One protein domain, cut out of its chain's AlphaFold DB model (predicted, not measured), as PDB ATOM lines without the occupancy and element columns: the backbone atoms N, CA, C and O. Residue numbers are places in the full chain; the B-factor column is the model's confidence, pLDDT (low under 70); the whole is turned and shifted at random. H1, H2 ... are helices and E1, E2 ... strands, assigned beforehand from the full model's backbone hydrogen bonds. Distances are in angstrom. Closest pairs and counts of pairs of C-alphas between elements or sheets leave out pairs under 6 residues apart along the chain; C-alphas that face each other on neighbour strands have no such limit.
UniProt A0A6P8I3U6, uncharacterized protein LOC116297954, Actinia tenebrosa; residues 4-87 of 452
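This is residues 4 to 87 of the 452 residues of the protein "uncharacterized protein LOC116297954" of Actinia tenebrosa (UniProt A0A6P8I3U6). This domain has little regular structure: a tiny sheet of E1 and E2 sits in the middle of a loose, elongated body, with H1 toward one end, H2 toward the other, and loops reaching beyond both. The 84 printed residues hold, in chain order, H1, E1, H2 and E2; the sheet is antiparallel and the class mixed, with 26 residues in named elements. The radius of gyration of the C-alphas is 16.2 A, and they span 51 by 28 by 19 A.

E1 is residues 43 to 45 and E2 residues 80 to 83, ending at C-alpha 83 (161.971, 159.688, 203.182). H2, residues 53 to 63, is 15.7 A long; H1, residues 13 to 20, is 10.6 A, from C-alpha 13 (155.197, 152.912, 206.736).

E1 and E2 are antiparallel at 135 degrees, with N 44 and O 82 2.8 A apart, within hydrogen-bond range. The closest C-alphas of H1 and E1, Thr 13 and Leu 43, are 7.9 A apart. H1 is apart from H2 and E2. Every O i to N i+4 pair is within hydrogen-bond range in H1, and 6 of 7 in H2.

The farthest C-alphas, Leu 28 and Thr 70, are 51.5 A apart. The printed part has no cut. The links H1 to E1 and H2 to E2 are long. Residue 68 is under pLDDT 70.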
ATOM      1  N   CYS A   4     159.587 154.348 200.358       90.69
ATOM      2  CA  CYS A   4     160.537 155.222 199.672       90.69
ATOM      3  C   CYS A   4     160.806 154.755 198.224       90.69
ATOM      4  O   CYS A   4     160.872 153.561 197.939       90.69
ATOM      5  N   ALA A   5     160.948 155.701 197.296       89.19
ATOM      6  CA  ALA A   5     161.129 155.422 195.872       89.19
ATOM      7  C   ALA A   5     162.583 155.103 195.460       89.19
ATOM      8  O   ALA A   5     162.785 154.503 194.399       89.19
ATOM      9  N   PHE A   6     163.574 155.487 196.274       87.44
ATOM     10  CA  PHE A   6     165.000 155.240 196.025       87.44
ATOM     11  C   PHE A   6     165.332 153.741 196.086       87.44
ATOM     12  O   PHE A   6     164.902 153.040 196.999       87.44
ATOM     13  N   GLN A   7     166.124 153.249 195.126       76.56
ATOM     14  CA  GLN A   7     166.299 151.806 194.877       76.56
ATOM     15  C   GLN A   7     166.898 151.011 196.053       76.56
ATOM     16  O   GLN A   7     166.611 149.823 196.181       76.56
ATOM     17  N   HIS A   8     167.681 151.664 196.915       76.88
ATOM     18  CA  HIS A   8     168.361 151.048 198.063       76.88
ATOM     19  C   HIS A   8     167.817 151.531 199.419       76.88
ATOM     20  O   HIS A   8     168.406 151.255 200.461       76.88
ATOM     21  N   CYS A   9     166.685 152.244 199.424       82.69
ATOM     22  CA  CYS A   9     166.069 152.768 200.636       82.69
ATOM     23  C   CYS A   9     164.910 151.873 201.096       82.69
ATOM     24  O   CYS A   9     163.899 151.727 200.409       82.69
ATOM     25  N   SER A  10     165.038 151.287 202.288       83.56
ATOM     26  CA  SER A  10     164.027 150.406 202.890       83.56
ATOM     27  C   SER A  10     162.947 151.155 203.689       83.56
ATOM     28  O   SER A  10     161.947 150.554 204.097       83.56
ATOM     29  N   SER A  11     163.112 152.467 203.897       86.00
ATOM     30  CA  SER A  11     162.206 153.328 204.668       86.00
ATOM     31  C   SER A  11     160.759 153.231 204.179       86.00
ATOM     32  O   SER A  11     160.441 153.479 203.013       86.00
ATOM     33  N   SER A  12     159.857 152.848 205.082       90.50
ATOM     34  CA  SER A  12     158.459 152.565 204.760       90.50
ATOM     35  C   SER A  12     157.545 152.764 205.966       90.50
ATOM     36  O   SER A  12     157.988 152.808 207.113       90.50
ATOM     37  N   THR A  13     156.244 152.844 205.697       88.88
ATOM     38  CA  THR A  13     155.197 152.912 206.736       88.88
ATOM     39  C   THR A  13     155.233 151.726 207.703       88.88
ATOM     40  O   THR A  13     154.983 151.920 208.888       88.88
ATOM     41  N   TYR A  14     155.637 150.538 207.242       90.25
ATOM     42  CA  TYR A  14     155.841 149.366 208.101       90.25
ATOM     43  C   TYR A  14     156.965 149.575 209.126       90.25
ATOM     44  O   TYR A  14     156.809 149.218 210.288       90.25
ATOM     45  N   HIS A  15     158.084 150.187 208.727       87.69
ATOM     46  CA  HIS A  15     159.188 150.465 209.649       87.69
ATOM     47  C   HIS A  15     158.803 151.501 210.718       87.69
ATOM     48  O   HIS A  15     159.179 151.332 211.874       87.69
ATOM     49  N   ILE A  16     157.988 152.506 210.369       87.50
ATOM     50  CA  ILE A  16     157.430 153.468 211.338       87.50
ATOM     51  C   ILE A  16     156.471 152.766 212.316       87.50
ATOM     52  O   ILE A  16     156.559 152.988 213.518       87.50
ATOM     53  N   GLN A  17     155.594 151.881 211.827       88.44
ATOM     54  CA  GLN A  17     154.699 151.088 212.684       88.44
ATOM     55  C   GLN A  17     155.477 150.147 213.616       88.44
ATOM     56  O   GLN A  17     155.206 150.108 214.810       88.44
ATOM     57  N   LYS A  18     156.499 149.448 213.102       88.81
ATOM     58  CA  LYS A  18     157.370 148.580 213.908       88.81
ATOM     59  C   LYS A  18     158.145 149.361 214.975       88.81
ATOM     60  O   LYS A  18     158.383 148.832 216.056       88.81
ATOM     61  N   TRP A  19     158.547 150.598 214.677       89.19
ATOM     62  CA  TRP A  19     159.161 151.491 215.660       89.19
ATOM     63  C   TRP A  19     158.155 151.894 216.748       89.19
ATOM     64  O   TRP A  19     158.445 151.684 217.917       89.19
ATOM     65  N   LYS A  20     156.939 152.327 216.383       87.81
ATOM     66  CA  LYS A  20     155.858 152.655 217.336       87.81
ATOM     67  C   LYS A  20     155.539 151.536 218.337       87.81
ATOM     68  O   LYS A  20     155.236 151.819 219.491       87.81
ATOM     69  N   THR A  21     155.599 150.276 217.902       88.44
ATOM     70  CA  THR A  21     155.304 149.111 218.756       88.44
ATOM     71  C   THR A  21     156.419 148.730 219.733       88.44
ATOM     72  O   THR A  21     156.175 147.896 220.603       88.44
ATOM     73  N   LYS A  22     157.631 149.278 219.579       87.44
ATOM     74  CA  LYS A  22     158.736 149.048 220.516       87.44
ATOM     75  C   LYS A  22     158.584 149.909 221.766       87.44
ATOM     76  O   LYS A  22     158.018 151.000 221.705       87.44
ATOM     77  N   GLU A  23     159.140 149.418 222.865       88.75
ATOM     78  CA  GLU A  23     159.433 150.216 224.054       88.75
ATOM     79  C   GLU A  23     160.429 151.332 223.721       88.75
ATOM     80  O   GLU A  23     161.237 151.208 222.797       88.75
ATOM     81  N   CYS A  24     160.303 152.443 224.436       84.25
ATOM     82  CA  CYS A  24     161.098 153.636 224.240       84.25
ATOM     83  C   CYS A  24     162.319 153.632 225.162       84.25
ATOM     84  O   CYS A  24     162.178 153.718 226.379       84.25
ATOM     85  N   ASP A  25     163.514 153.654 224.572       81.31
ATOM     86  CA  ASP A  25     164.784 153.684 225.314       81.31
ATOM     87  C   ASP A  25     164.954 154.958 226.182       81.31
ATOM     88  O   ASP A  25     165.745 154.973 227.118       81.31
ATOM     89  N   VAL A  26     164.207 156.031 225.878       82.31
ATOM     90  CA  VAL A  26     164.223 157.320 226.607       82.31
ATOM     91  C   VAL A  26     163.124 157.401 227.677       82.31
ATOM     92  O   VAL A  26     163.292 158.067 228.691       82.31
ATOM     93  N   HIS A  27     161.993 156.725 227.456       79.50
ATOM     94  CA  HIS A  27     160.814 156.752 228.325       79.50
ATOM     95  C   HIS A  27     160.498 155.312 228.729       79.50
ATOM     96  O   HIS A  27     159.637 154.648 228.145       79.50
ATOM     97  N   LEU A  28     161.290 154.831 229.689       76.38
ATOM     98  CA  LEU A  28     161.362 153.437 230.121       76.38
ATOM     99  C   LEU A  28     159.969 152.854 230.415       76.38
ATOM    100  O   LEU A  28     159.164 153.457 231.122       76.38
ATOM    101  N   GLY A  29     159.691 151.667 229.870       73.44
ATOM    102  CA  GLY A  29     158.428 150.944 230.071       73.44
ATOM    103  C   GLY A  29     157.239 151.414 229.218       73.44
ATOM    104  O   GLY A  29     156.187 150.780 229.256       73.44
ATOM    105  N   ILE A  30     157.383 152.477 228.416       85.44
ATOM    106  CA  ILE A  30     156.310 153.012 227.560       85.44
ATOM    107  C   ILE A  30     156.625 152.735 226.082       85.44
ATOM    108  O   ILE A  30     157.766 152.856 225.634       85.44
ATOM    109  N   LYS A  31     155.613 152.367 225.284       86.44
ATOM    110  CA  LYS A  31     155.780 152.162 223.832       86.44
ATOM    111  C   LYS A  31     155.919 153.492 223.096       86.44
ATOM    112  O   LYS A  31     155.272 154.470 223.450       86.44
ATOM    113  N   HIS A  32     156.667 153.522 221.995       84.75
ATOM    114  CA  HIS A  32     156.826 154.723 221.164       84.75
ATOM    115  C   HIS A  32     155.513 155.280 220.573       84.75
ATOM    116  O   HIS A  32     155.483 156.426 220.139       84.75
ATOM    117  N   GLU A  33     154.419 154.512 220.545       86.00
ATOM    118  CA  GLU A  33     153.077 155.023 220.224       86.00
ATOM    119  C   GLU A  33     152.473 155.929 221.314       86.00
ATOM    120  O   GLU A  33     151.611 156.748 221.015       86.00
ATOM    121  N   GLN A  34     152.942 155.789 222.554       84.00
ATOM    122  CA  GLN A  34     152.501 156.505 223.754       84.00
ATOM    123  C   GLN A  34     153.555 157.533 224.227       84.00
ATOM    124  O   GLN A  34     153.487 158.010 225.354       84.00
ATOM    125  N   CYS A  35     154.537 157.859 223.377       84.00
ATOM    126  CA  CYS A  35     155.595 158.838 223.634       84.00
ATOM    127  C   CYS A  35     155.551 159.977 222.601       84.00
ATOM    128  O   CYS A  35     155.384 159.709 221.411       84.00
ATOM    129  N   ASP A  36     155.886 161.206 223.009       83.75
ATOM    130  CA  ASP A  36     156.135 162.365 222.120       83.75
ATOM    131  C   ASP A  36     157.441 162.269 221.294       83.75
ATOM    132  O   ASP A  36     157.888 163.204 220.623       83.75
ATOM    133  N   CYS A  37     158.067 161.098 221.329       84.06
ATOM    134  CA  CYS A  37     159.240 160.713 220.575       84.06
ATOM    135  C   CYS A  37     159.019 160.936 219.069       84.06
ATOM    136  O   CYS A  37     158.045 160.458 218.484       84.06
ATOM    137  N   LYS A  38     159.958 161.600 218.389       84.19
ATOM    138  CA  LYS A  38     159.878 161.763 216.930       84.19
ATOM    139  C   LYS A  38     160.273 160.452 216.225       84.19
ATOM    140  O   LYS A  38     161.305 159.879 216.574       84.19
ATOM    141  N   PRO A  39     159.510 159.982 215.214       85.69
ATOM    142  CA  PRO A  39     159.888 158.810 214.426       85.69
ATOM    143  C   PRO A  39     161.258 158.979 213.748       85.69
ATOM    144  O   PRO A  39     161.605 160.096 213.360       85.69
ATOM    145  N   PRO A  40     162.001 157.885 213.490       85.06
ATOM    146  CA  PRO A  40     163.365 157.946 212.953       85.06
ATOM    147  C   PRO A  40     163.469 158.589 211.558       85.06
ATOM    148  O   PRO A  40     164.547 159.029 211.164       85.06
ATOM    149  N   PHE A  41     162.368 158.638 210.798       89.69
ATOM    150  CA  PHE A  41     162.264 159.356 209.528       89.69
ATOM    151  C   PHE A  41     160.807 159.714 209.192       89.69
ATOM    152  O   PHE A  41     159.868 159.015 209.579       89.69
ATOM    153  N   ALA A  42     160.627 160.762 208.386       89.62
ATOM    154  CA  ALA A  42     159.347 161.116 207.765       89.62
ATOM    155  C   ALA A  42     159.236 160.537 206.339       89.62
ATOM    156  O   ALA A  42     160.243 160.153 205.744       89.62
ATOM    157  N   LEU A  43     158.023 160.474 205.770       90.69
ATOM    158  CA  LEU A  43     157.756 159.994 204.401       90.69
ATOM    159  C   LEU A  43     156.899 160.996 203.615       90.69
ATOM    160  O   LEU A  43     155.674 161.019 203.748       90.69
ATOM    161  N   PHE A  44     157.534 161.770 202.738       92.19
ATOM    162  CA  PHE A  44     156.893 162.831 201.964       92.19
ATOM    163  C   PHE A  44     156.261 162.302 200.663       92.19
ATOM    164  O   PHE A  44     156.863 161.458 199.986       92.19
ATOM    165  N   PRO A  45     155.039 162.741 200.297       91.19
ATOM    166  CA  PRO A  45     154.444 162.463 198.991       91.19
ATOM    167  C   PRO A  45     155.173 163.216 197.879       91.19
ATOM    168  O   PRO A  45     155.671 164.316 198.089       91.19
ATOM    169  N   PHE A  46     155.196 162.637 196.677       90.94
ATOM    170  CA  PHE A  46     155.605 163.382 195.486       90.94
ATOM    171  C   PHE A  46     154.616 164.524 195.225       90.94
ATOM    172  O   PHE A  46     153.407 164.276 195.317       90.94
ATOM    173  N   PRO A  47     155.084 165.710 194.796       88.06
ATOM    174  CA  PRO A  47     154.197 166.775 194.357       88.06
ATOM    175  C   PRO A  47     153.230 166.301 193.264       88.06
ATOM    176  O   PRO A  47     153.560 165.464 192.407       88.06
ATOM    177  N   THR A  48     152.002 166.808 193.308       84.31
ATOM    178  CA  THR A  48     150.964 166.524 192.315       84.31
ATOM    179  C   THR A  48     151.271 167.227 191.000       84.31
ATOM    180  O   THR A  48     151.621 168.401 190.985       84.31
ATOM    181  N   ALA A  49     151.046 166.549 189.870       77.69
ATOM    182  CA  ALA A  49     151.305 167.122 188.544       77.69
ATOM    183  C   ALA A  49     150.472 168.385 188.224       77.69
ATOM    184  O   ALA A  49     150.836 169.126 187.321       77.69
ATOM    185  N   LYS A  50     149.372 168.622 188.958       76.12
ATOM    186  CA  LYS A  50     148.554 169.845 188.868       76.12
ATOM    187  C   LYS A  50     149.053 170.998 189.750       76.12
ATOM    188  O   LYS A  50     148.730 172.136 189.447       76.12
ATOM    189  N   SER A  51     149.770 170.711 190.840       80.94
ATOM    190  CA  SER A  51     150.218 171.724 191.807       80.94
ATOM    191  C   SER A  51     151.659 172.155 191.551       80.94
ATOM    192  O   SER A  51     151.961 173.337 191.609       80.94
ATOM    193  N   ASP A  52     152.542 171.199 191.251       81.56
ATOM    194  CA  ASP A  52     153.935 171.467 190.916       81.56
ATOM    195  C   ASP A  52     154.477 170.363 189.995       81.56
ATOM    196  O   ASP A  52     154.870 169.268 190.413       81.56
ATOM    197  N   ALA A  53     154.463 170.655 188.696       83.88
ATOM    198  CA  ALA A  53     154.962 169.759 187.666       83.88
ATOM    199  C   ALA A  53     156.491 169.813 187.493       83.88
ATOM    200  O   ALA A  53     157.036 168.932 186.825       83.88
ATOM    201  N   GLU A  54     157.200 170.817 188.026       83.44
ATOM    202  CA  GLU A  54     158.664 170.919 187.910       83.44
ATOM    203  C   GLU A  54     159.352 170.152 189.029       83.44
ATOM    204  O   GLU A  54     160.052 169.178 188.740       83.44
ATOM    205  N   THR A  55     159.025 170.443 190.285       83.56
ATOM    206  CA  THR A  55     159.560 169.713 191.438       83.56
ATOM    207  C   THR A  55     159.196 168.229 191.360       83.56
ATOM    208  O   THR A  55     160.037 167.371 191.634       83.56
ATOM    209  N   ARG A  56     158.001 167.871 190.854       86.62
ATOM    210  CA  ARG A  56     157.659 166.463 190.564       86.62
ATOM    211  C   ARG A  56     158.627 165.814 189.565       86.62
ATOM    212  O   ARG A  56     159.036 164.675 189.786       86.62
ATOM    213  N   ARG A  57     158.984 166.491 188.465       85.19
ATOM    214  CA  ARG A  57     159.944 165.970 187.467       85.19
ATOM    215  C   ARG A  57     161.345 165.841 188.054       85.19
ATOM    216  O   ARG A  57     162.034 164.869 187.748       85.19
ATOM    217  N   ASP A  58     161.744 166.775 188.907       85.06
ATOM    218  CA  ASP A  58     163.071 166.779 189.517       85.06
ATOM    219  C   ASP A  58     163.213 165.685 190.587       85.06
ATOM    220  O   ASP A  58     164.199 164.951 190.563       85.06
ATOM    221  N   TRP A  59     162.184 165.435 191.407       89.81
ATOM    222  CA  TRP A  59     162.140 164.266 192.302       89.81
ATOM    223  C   TRP A  59     162.204 162.940 191.527       89.81
ATOM    224  O   TRP A  59     162.875 162.001 191.951       89.81
ATOM    225  N   ILE A  60     161.529 162.846 190.374       87.38
ATOM    226  CA  ILE A  60     161.593 161.660 189.501       87.38
ATOM    227  C   ILE A  60     163.006 161.471 188.931       87.38
ATOM    228  O   ILE A  60     163.482 160.338 188.846       87.38
ATOM    229  N   ARG A  61     163.694 162.564 188.567       84.62
ATOM    230  CA  ARG A  61     165.088 162.520 188.099       84.62
ATOM    231  C   ARG A  61     166.037 162.078 189.215       84.62
ATOM    232  O   ARG A  61     166.843 161.188 188.975       84.62
ATOM    233  N   ALA A  62     165.892 162.630 190.420       84.38
ATOM    234  CA  ALA A  62     166.713 162.303 191.587       84.38
ATOM    235  C   ALA A  62     166.604 160.830 192.017       84.38
ATOM    236  O   ALA A  62     167.606 160.200 192.342       84.38
ATOM    237  N   VAL A  63     165.404 160.243 191.945       84.50
ATOM    238  CA  VAL A  63     165.184 158.806 192.204       84.50
ATOM    239  C   VAL A  63     165.908 157.901 191.191       84.50
ATOM    240  O   VAL A  63     166.149 156.729 191.485       84.50
ATOM    241  N   ASN A  64     166.238 158.428 190.003       81.06
ATOM    242  CA  ASN A  64     167.034 157.795 188.943       81.06
ATOM    243  C   ASN A  64     166.716 156.304 188.709       81.06
ATOM    244  O   ASN A  64     167.588 155.436 188.612       81.06
ATOM    245  N   ARG A  65     165.421 155.981 188.662       81.38
ATOM    246  CA  ARG A  65     164.929 154.618 188.457       81.38
ATOM    247  C   ARG A  65     164.394 154.478 187.040       81.38
ATOM    248  O   ARG A  65     163.549 155.263 186.617       81.38
ATOM    249  N   LYS A  66     164.843 153.451 186.321       79.38
ATOM    250  CA  LYS A  66     164.305 153.075 185.007       79.38
ATOM    251  C   LYS A  66     163.271 151.961 185.163       79.38
ATOM    252  O   LYS A  66     163.413 151.082 186.013       79.38
ATOM    253  N   ASP A  67     162.221 151.996 184.353       75.56
ATOM    254  CA  ASP A  67     161.290 150.879 184.214       75.56
ATOM    255  C   ASP A  67     161.944 149.775 183.369       75.56
ATOM    256  O   ASP A  67     162.236 149.960 182.187       75.56
ATOM    257  N   ALA A  68     162.142 148.608 183.985       69.12
ATOM    258  CA  ALA A  68     162.786 147.444 183.380       69.12
ATOM    259  C   ALA A  68     162.072 146.895 182.127       69.12
ATOM    260  O   ALA A  68     162.655 146.078 181.418       69.12
ATOM    261  N   LYS A  69     160.824 147.300 181.851       70.56
ATOM    262  CA  LYS A  69     160.078 146.888 180.650       70.56
ATOM    263  C   LYS A  69     160.163 147.875 179.491       70.56
ATOM    264  O   LYS A  69     159.991 147.466 178.349       70.56
ATOM    265  N   THR A  70     160.341 149.162 179.780       71.69
ATOM    266  CA  THR A  70     160.200 150.238 178.782       71.69
ATOM    267  C   THR A  70     161.465 151.072 178.602       71.69
ATOM    268  O   THR A  70     161.518 151.889 177.686       71.69
ATOM    269  N   GLY A  71     162.467 150.922 179.477       70.19
ATOM    270  CA  GLY A  71     163.703 151.713 179.482       70.19
ATOM    271  C   GLY A  71     163.521 153.182 179.893       70.19
ATOM    272  O   GLY A  71     164.508 153.876 180.138       70.19
ATOM    273  N   LYS A  72     162.272 153.654 180.002       76.75
ATOM    274  CA  LYS A  72     161.901 155.023 180.374       76.75
ATOM    275  C   LYS A  72     162.024 155.239 181.883       76.75
ATOM    276  O   LYS A  72     162.042 154.286 182.666       76.75
ATOM    277  N   ASN A  73     162.071 156.502 182.301       77.12
ATOM    278  CA  ASN A  73     162.080 156.861 183.718       77.12
ATOM    279  C   ASN A  73     160.802 156.356 184.405       77.12
ATOM    280  O   ASN A  73     159.689 156.551 183.913       77.12
ATOM    281  N   TRP A  74     160.985 155.707 185.550       86.88
ATOM    282  CA  TRP A  74     159.917 155.188 186.392       86.88
ATOM    283  C   TRP A  74     159.022 156.324 186.904       86.88
ATOM    284  O   TRP A  74     159.503 157.394 187.274       86.88
ATOM    285  N   GLN A  75     157.712 156.076 186.941       84.94
ATOM    286  CA  GLN A  75     156.708 157.054 187.357       84.94
ATOM    287  C   GLN A  75     156.153 156.719 188.755       84.94
ATOM    288  O   GLN A  75     155.729 155.581 188.978       84.94
ATOM    289  N   PRO A  76     156.105 157.688 189.690       87.31
ATOM    290  CA  PRO A  76     155.629 157.465 191.048       87.31
ATOM    291  C   PRO A  76     154.103 157.369 191.100       87.31
ATOM    292  O   PRO A  76     153.380 158.238 190.602       87.31
ATOM    293  N   ASN A  77     153.635 156.308 191.754       85.81
ATOM    294  CA  ASN A  77     152.226 156.017 192.014       85.81
ATOM    295  C   ASN A  77     151.744 156.638 193.345       85.81
ATOM    296  O   ASN A  77     152.518 157.255 194.074       85.81
ATOM    297  N   PHE A  78     150.469 156.437 193.692       84.88
ATOM    298  CA  PHE A  78     149.857 156.998 194.907       84.88
ATOM    299  C   PHE A  78     150.553 156.601 196.228       84.88
ATOM    300  O   PHE A  78     150.575 157.392 197.171       84.88
ATOM    301  N   ASP A  79     151.156 155.411 196.299       87.00
ATOM    302  CA  ASP A  79     151.873 154.896 197.480       87.00
ATOM    303  C   ASP A  79     153.366 155.296 197.514       87.00
ATOM    304  O   ASP A  79     154.045 155.092 198.523       87.00
ATOM    305  N   SER A  80     153.892 155.889 196.437       89.44
ATOM    306  CA  SER A  80     155.305 156.273 196.320       89.44
ATOM    307  C   SER A  80     155.633 157.466 197.217       89.44
ATOM    308  O   SER A  80     154.952 158.493 197.169       89.44
ATOM    309  N   ARG A  81     156.672 157.352 198.044       92.81
ATOM    310  CA  ARG A  81     157.146 158.414 198.945       92.81
ATOM    311  C   ARG A  81     158.645 158.652 198.766       92.81
ATOM    312  O   ARG A  81     159.324 157.860 198.119       92.81
ATOM    313  N   VAL A  82     159.162 159.712 199.371       91.19
ATOM    314  CA  VAL A  82     160.600 159.917 199.603       91.19
ATOM    315  C   VAL A  82     160.790 160.167 201.098       91.19
ATOM    316  O   VAL A  82     160.019 160.925 201.685       91.19
ATOM    317  N   CYS A  83     161.739 159.488 201.748       90.94
ATOM    318  CA  CYS A  83     161.971 159.688 203.182       90.94
ATOM    319  C   CYS A  83     162.862 160.900 203.481       90.94
ATOM    320  O   CYS A  83     163.652 161.308 202.631       90.94
ATOM    321  N   SER A  84     162.767 161.422 204.708       89.75
ATOM    322  CA  SER A  84     163.544 162.576 205.198       89.75
ATOM    323  C   SER A  84     165.044 162.486 204.913       89.75
ATOM    324  O   SER A  84     165.633 163.480 204.511       89.75
ATOM    325  N   TYR A  85     165.637 161.292 205.012       85.88
ATOM    326  CA  TYR A  85     167.060 161.036 204.739       85.88
ATOM    327  C   TYR A  85     167.572 161.440 203.343       85.88
ATOM    328  O   TYR A  85     168.781 161.479 203.138       85.88
ATOM    329  N   HIS A  86     166.688 161.696 202.374       87.12
ATOM    330  CA  HIS A  86     167.084 162.130 201.030       87.12
ATOM    331  C   HIS A  86     167.062 163.656 200.839       87.12
ATOM    332  O   HIS A  86     167.417 164.142 199.765       87.12
ATOM    333  N   PHE A  87     166.664 164.412 201.864       87.56
ATOM    334  CA  PHE A  87     166.638 165.874 201.875       87.56
ATOM    335  C   PHE A  87     167.710 166.409 202.822       87.56
ATOM    336  O   PHE A  87     167.875 165.872 203.915       87.56
TER     337      PHE A  87